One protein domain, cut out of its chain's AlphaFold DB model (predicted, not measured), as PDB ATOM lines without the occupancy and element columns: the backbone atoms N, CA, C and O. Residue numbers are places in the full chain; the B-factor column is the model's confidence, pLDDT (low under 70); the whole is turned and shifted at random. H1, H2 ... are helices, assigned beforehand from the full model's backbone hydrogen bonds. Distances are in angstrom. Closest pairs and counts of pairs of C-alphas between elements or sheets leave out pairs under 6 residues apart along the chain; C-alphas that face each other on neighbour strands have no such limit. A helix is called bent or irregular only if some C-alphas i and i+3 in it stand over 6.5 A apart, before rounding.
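What this domain is: This is residues 23 to 45 and 61 to 81 of the 359 residues of the protein "Aste57867_2046 protein" of Aphanomyces stellatus (UniProt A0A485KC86). A small head holds H1 and the one-turn helix H2, and the long helix H3 sticks out of it as an arm, with residues 72 to 81 standing free. H1 and H3 come together near their first residues, at Leu 32 and Ala 67, and spread from there at a steep angle, while H2 packs on the same early part of H1, at Leu 32. The printed part has 44 residues with three named helices, H1, H2 and H3 in that order, and no named strand; the class is all helix, with 27 residues in the helices. It is only just compact, close to loose, with a radius of gyration of the C-alphas of 11.2 A, and elongated, spanning 33 by 22 by 13 A.

How they stand to each other: H1, residues 31 to 39, touches H2, residues 61 to 64; the closest C-alphas are those of Leu 32 and Gly 63, 5.0 A apart. H1 also touches H3, residues 67 to 80, but H3 does so with residues 67 to 68 alone. The closest C-alphas of H1 and H3 are those of Leu 32 and Ala 67, 5.4 A apart. H1 and H3 run the same way at a steep tilt of 69 degrees, only just short of about perpendicular. H2 and H3 are apart, though a tight link of 2 residues joins them. In H3 every pair of O i and N i+4 is within hydrogen-bond range, in H1 3 of 5 are, and H2 is too short for such a pair.

Where its parts are: The printed part begins at Arg 23, and H1 follows from C-alpha 31 at (128.214, 127.276, 106.730) to C-alpha 39, a length of 13.5 A. H1 is neither bent nor irregular, but only just: C-alphas 35 and 38 are 6.5 A apart. H2 begins at C-alpha 61, at (134.086, 123.945, 114.320), and measures 5.3 A from first to last C-alpha. H3 measures 19.6 A from C-alpha 67 to C-alpha 80, which is at (118.178, 103.191, 112.886).

The domain as a whole: The two C-alphas farthest apart are those of Leu 29 and Ser 81, at 33.9 A. Without the stretch that stands free, residues 72 to 81, the body of 34 residues spans 20 by 19 by 12 A, with a radius of gyration of 8.1 A. Residues 46 to 60 are not printed, and C-alphas 45 and 61 are 17.9 A apart across this cut, which lies in the link from H1 to H2. The mean pLDDT of the printed part is 86.8, and no printed residue is under 70.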
ATOM      1  N   ARG A  23     134.725 130.096 109.959       92.81
ATOM      2  CA  ARG A  23     133.773 131.059 110.522       92.81
ATOM      3  C   ARG A  23     133.149 130.511 111.796       92.81
ATOM      4  O   ARG A  23     132.849 129.326 111.896       92.81
ATOM      5  N   SER A  24     132.949 131.403 112.756       90.75
ATOM      6  CA  SER A  24     132.261 131.099 114.007       90.75
ATOM      7  C   SER A  24     130.791 130.743 113.761       90.75
ATOM      8  O   SER A  24     130.178 131.294 112.855       90.75
ATOM      9  N   ALA A  25     130.191 129.883 114.584       88.31
ATOM     10  CA  ALA A  25     128.760 129.562 114.532       88.31
ATOM     11  C   ALA A  25     127.849 130.786 114.746       88.31
ATOM     12  O   ALA A  25     126.696 130.780 114.326       88.31
ATOM     13  N   PHE A  26     128.382 131.842 115.365       87.00
ATOM     14  CA  PHE A  26     127.688 133.118 115.560       87.00
ATOM     15  C   PHE A  26     127.787 134.050 114.338       87.00
ATOM     16  O   PHE A  26     127.137 135.091 114.308       87.00
ATOM     17  N   ASP A  27     128.602 133.703 113.334       87.56
ATOM     18  CA  ASP A  27     128.706 134.454 112.082       87.56
ATOM     19  C   ASP A  27     127.516 134.086 111.170       87.56
ATOM     20  O   ASP A  27     127.345 132.903 110.840       87.56
ATOM     21  N   PRO A  28     126.693 135.058 110.726       86.94
ATOM     22  CA  PRO A  28     125.565 134.799 109.829       86.94
ATOM     23  C   PRO A  28     125.994 134.255 108.460       86.94
ATOM     24  O   PRO A  28     125.184 133.673 107.744       86.94
ATOM     25  N   LEU A  29     127.267 134.418 108.093       89.06
ATOM     26  CA  LEU A  29     127.846 133.889 106.866       89.06
ATOM     27  C   LEU A  29     128.573 132.551 107.082       89.06
ATOM     28  O   LEU A  29     129.293 132.091 106.190       89.06
ATOM     29  N   SER A  30     128.454 131.941 108.263       91.62
ATOM     30  CA  SER A  30     128.962 130.594 108.520       91.62
ATOM     31  C   SER A  30     128.230 129.544 107.673       91.62
ATOM     32  O   SER A  30     127.118 129.763 107.185       91.62
ATOM     33  N   THR A  31     128.853 128.379 107.475       91.81
ATOM     34  CA  THR A  31     128.214 127.276 106.730       91.81
ATOM     35  C   THR A  31     126.973 126.789 107.477       91.81
ATOM     36  O   THR A  31     125.927 126.565 106.869       91.81
ATOM     37  N   LEU A  32     127.049 126.744 108.809       89.75
ATOM     38  CA  LEU A  32     125.922 126.399 109.668       89.75
ATOM     39  C   LEU A  32     124.746 127.370 109.485       89.75
ATOM     40  O   LEU A  32     123.628 126.943 109.215       89.75
ATOM     41  N   ALA A  33     124.994 128.679 109.583       87.06
ATOM     42  CA  ALA A  33     123.941 129.684 109.451       87.06
ATOM     43  C   ALA A  33     123.317 129.690 108.047       87.06
ATOM     44  O   ALA A  33     122.095 129.731 107.910       87.06
ATOM     45  N   THR A  34     124.139 129.589 107.000       90.44
ATOM     46  CA  THR A  34     123.653 129.619 105.611       90.44
ATOM     47  C   THR A  34     122.864 128.366 105.222       90.44
ATOM     48  O   THR A  34     121.974 128.460 104.381       90.44
ATOM     49  N   THR A  35     123.128 127.215 105.849       89.38
ATOM     50  CA  THR A  35     122.378 125.964 105.617       89.38
ATOM     51  C   THR A  35     121.116 125.841 106.473       89.38
ATOM     52  O   THR A  35     120.162 125.191 106.053       89.38
ATOM     53  N   LEU A  36     121.063 126.496 107.636       85.75
ATOM     54  CA  LEU A  36     119.862 126.566 108.478       85.75
ATOM     55  C   LEU A  36     118.842 127.607 107.997       85.75
ATOM     56  O   LEU A  36     117.639 127.408 108.171       85.75
ATOM     57  N   LEU A  37     119.298 128.688 107.359       85.88
ATOM     58  CA  LEU A  37     118.428 129.782 106.923       85.88
ATOM     59  C   LEU A  37     117.265 129.331 106.006       85.88
ATOM     60  O   LEU A  37     116.135 129.748 106.263       85.88
ATOM     61  N   PRO A  38     117.460 128.451 104.998       86.69
ATOM     62  CA  PRO A  38     116.362 127.936 104.172       86.69
ATOM     63  C   PRO A  38     115.323 127.112 104.945       86.69
ATOM     64  O   PRO A  38     114.201 126.955 104.475       86.69
ATOM     65  N   LEU A  39     115.682 126.596 106.124       81.69
ATOM     66  CA  LEU A  39     114.787 125.846 107.013       81.69
ATOM     67  C   LEU A  39     114.023 126.764 107.981       81.69
ATOM     68  O   LEU A  39     113.333 126.278 108.873       81.69
ATOM     69  N   GLY A  40     114.162 128.087 107.838       81.00
ATOM     70  CA  GLY A  40     113.573 129.072 108.748       81.00
ATOM     71  C   GLY A  40     114.291 129.166 110.097       81.00
ATOM     72  O   GLY A  40     113.773 129.788 111.023       81.00
ATOM     73  N   ILE A  41     115.477 128.561 110.226       79.69
ATOM     74  CA  ILE A  41     116.230 128.506 111.475       79.69
ATOM     75  C   ILE A  41     117.343 129.559 111.447       79.69
ATOM     76  O   ILE A  41     118.279 129.484 110.652       79.69
ATOM     77  N   ASN A  42     117.271 130.537 112.353       77.69
ATOM     78  CA  ASN A  42     118.310 131.553 112.517       77.69
ATOM     79  C   ASN A  42     119.330 131.097 113.574       77.69
ATOM     80  O   ASN A  42     119.099 131.240 114.776       77.69
ATOM     81  N   ALA A  43     120.450 130.524 113.125       72.94
ATOM     82  CA  ALA A  43     121.477 129.974 114.014       72.94
ATOM     83  C   ALA A  43     122.044 131.014 115.004       72.94
ATOM     84  O   ALA A  43     122.078 130.713 116.199       72.94
ATOM     85  N   PRO A  44     122.400 132.248 114.577       71.00
ATOM     86  CA  PRO A  44     122.760 133.319 115.503       71.00
ATOM     87  C   PRO A  44     121.730 133.570 116.607       71.00
ATOM     88  O   PRO A  44     122.134 133.773 117.744       71.00
ATOM     89  N   THR A  45     120.426 133.515 116.305       73.19
ATOM     90  CA  THR A  45     119.354 133.711 117.299       73.19
ATOM     91  C   THR A  45     119.254 132.549 118.286       73.19
ATOM     92  O   THR A  45     119.109 132.783 119.479       73.19
ATOM     93  N   CYS A  61     134.462 125.284 114.758       93.44
ATOM     94  CA  CYS A  61     134.086 123.945 114.320       93.44
ATOM     95  C   CYS A  61     132.599 123.907 113.957       93.44
ATOM     96  O   CYS A  61     132.267 123.596 112.816       93.44
ATOM     97  N   LEU A  62     131.717 124.322 114.873       90.88
ATOM     98  CA  LEU A  62     130.271 124.344 114.654       90.88
ATOM     99  C   LEU A  62     129.879 125.198 113.442       90.88
ATOM    100  O   LEU A  62     129.105 124.739 112.609       90.88
ATOM    101  N   GLY A  63     130.450 126.397 113.288       91.12
ATOM    102  CA  GLY A  63     130.156 127.278 112.153       91.12
ATOM    103  C   GLY A  63     130.597 126.726 110.794       91.12
ATOM    104  O   GLY A  63     130.041 127.107 109.761       91.12
ATOM    105  N   SER A  64     131.556 125.797 110.773       93.62
ATOM    106  CA  SER A  64     132.005 125.118 109.551       93.62
ATOM    107  C   SER A  64     131.132 123.927 109.134       93.62
ATOM    108  O   SER A  64     131.296 123.411 108.028       93.62
ATOM    109  N   LEU A  65     130.209 123.476 109.992       92.31
ATOM    110  CA  LEU A  65     129.376 122.307 109.715       92.31
ATOM    111  C   LEU A  65     128.206 122.651 108.788       92.31
ATOM    112  O   LEU A  65     127.564 123.689 108.916       92.31
ATOM    113  N   ASP A  66     127.908 121.729 107.876       90.81
ATOM    114  CA  ASP A  66     126.702 121.752 107.048       90.81
ATOM    115  C   ASP A  66     125.529 121.192 107.859       90.81
ATOM    116  O   ASP A  66     125.493 119.996 108.174       90.81
ATOM    117  N   ALA A  67     124.566 122.053 108.191       86.75
ATOM    118  CA  ALA A  67     123.408 121.675 108.989       86.75
ATOM    119  C   ALA A  67     122.568 120.583 108.325       86.75
ATOM    120  O   ALA A  67     122.008 119.742 109.020       86.75
ATOM    121  N   SER A  68     122.530 120.533 106.992       87.25
ATOM    122  CA  SER A  68     121.790 119.506 106.253       87.25
ATOM    123  C   SER A  68     122.379 118.124 106.524       87.25
ATOM    124  O   SER A  68     121.645 117.163 106.741       87.25
ATOM    125  N   ARG A  69     123.714 118.017 106.579       88.50
ATOM    126  CA  ARG A  69     124.399 116.758 106.914       88.50
ATOM    127  C   ARG A  69     124.180 116.359 108.366       88.50
ATOM    128  O   ARG A  69     123.992 115.176 108.635       88.50
ATOM    129  N   LEU A  70     124.180 117.331 109.280       86.81
ATOM    130  CA  LEU A  70     123.861 117.088 110.689       86.81
ATOM    131  C   LEU A  70     122.423 116.587 110.856       86.81
ATOM    132  O   LEU A  70     122.196 115.609 111.564       86.81
ATOM    133  N   LEU A  71     121.465 117.202 110.158       85.94
ATOM    134  CA  LEU A  71     120.064 116.785 110.164       85.94
ATOM    135  C   LEU A  71     119.891 115.383 109.584       85.94
ATOM    136  O   LEU A  71     119.212 114.565 110.194       85.94
ATOM    137  N   VAL A  72     120.538 115.068 108.457       88.81
ATOM    138  CA  VAL A  72     120.510 113.712 107.881       88.81
ATOM    139  C   VAL A  72     121.081 112.690 108.861       88.81
ATOM    140  O   VAL A  72     120.454 111.659 109.079       88.81
ATOM    141  N   ALA A  73     122.224 112.972 109.494       87.06
ATOM    142  CA  ALA A  73     122.792 112.093 110.516       87.06
ATOM    143  C   ALA A  73     121.829 111.894 111.702       87.06
ATOM    144  O   ALA A  73     121.646 110.767 112.160       87.06
ATOM    145  N   GLY A  74     121.162 112.964 112.145       85.31
ATOM    146  CA  GLY A  74     120.124 112.913 113.175       85.31
ATOM    147  C   GLY A  74     118.929 112.046 112.771       85.31
ATOM    148  O   GLY A  74     118.569 111.126 113.498       85.31
ATOM    149  N   PHE A  75     118.350 112.263 111.588       87.00
ATOM    150  CA  PHE A  75     117.236 111.452 111.086       87.00
ATOM    151  C   PHE A  75     117.620 109.988 110.873       87.00
ATOM    152  O   PHE A  75     116.829 109.100 111.183       87.00
ATOM    153  N   MET A  76     118.838 109.714 110.398       87.62
ATOM    154  CA  MET A  76     119.338 108.343 110.316       87.62
ATOM    155  C   MET A  76     119.450 107.711 111.701       87.62
ATOM    156  O   MET A  76     119.077 106.551 111.855       87.62
ATOM    157  N   ALA A  77     119.903 108.447 112.720       87.25
ATOM    158  CA  ALA A  77     119.937 107.945 114.090       87.25
ATOM    159  C   ALA A  77     118.525 107.608 114.603       87.25
ATOM    160  O   ALA A  77     118.318 106.516 115.129       87.25
ATOM    161  N   LEU A  78     117.542 108.485 114.362       87.19
ATOM    162  CA  LEU A  78     116.134 108.238 114.703       87.19
ATOM    163  C   LEU A  78     115.571 106.998 113.995       87.19
ATOM    164  O   LEU A  78     114.870 106.204 114.611       87.19
ATOM    165  N   GLY A  79     115.886 106.816 112.710       86.75
ATOM    166  CA  GLY A  79     115.391 105.685 111.921       86.75
ATOM    167  C   GLY A  79     116.105 104.357 112.191       86.75
ATOM    168  O   GLY A  79     115.537 103.302 111.925       86.75
ATOM    169  N   SER A  80     117.339 104.388 112.699       88.50
ATOM    170  CA  SER A  80     118.178 103.191 112.886       88.50
ATOM    171  C   SER A  80     118.204 102.651 114.316       88.50
ATOM    172  O   SER A  80     118.651 101.526 114.525       88.50
ATOM    173  N   SER A  81     117.725 103.417 115.301       89.75
ATOM    174  CA  SER A  81     117.754 103.030 116.712       89.75
ATOM    175  C   SER A  81     116.414 103.320 117.393       89.75
ATOM    176  O   SER A  81     116.029 104.486 117.508       89.75
TER     177      SER A  81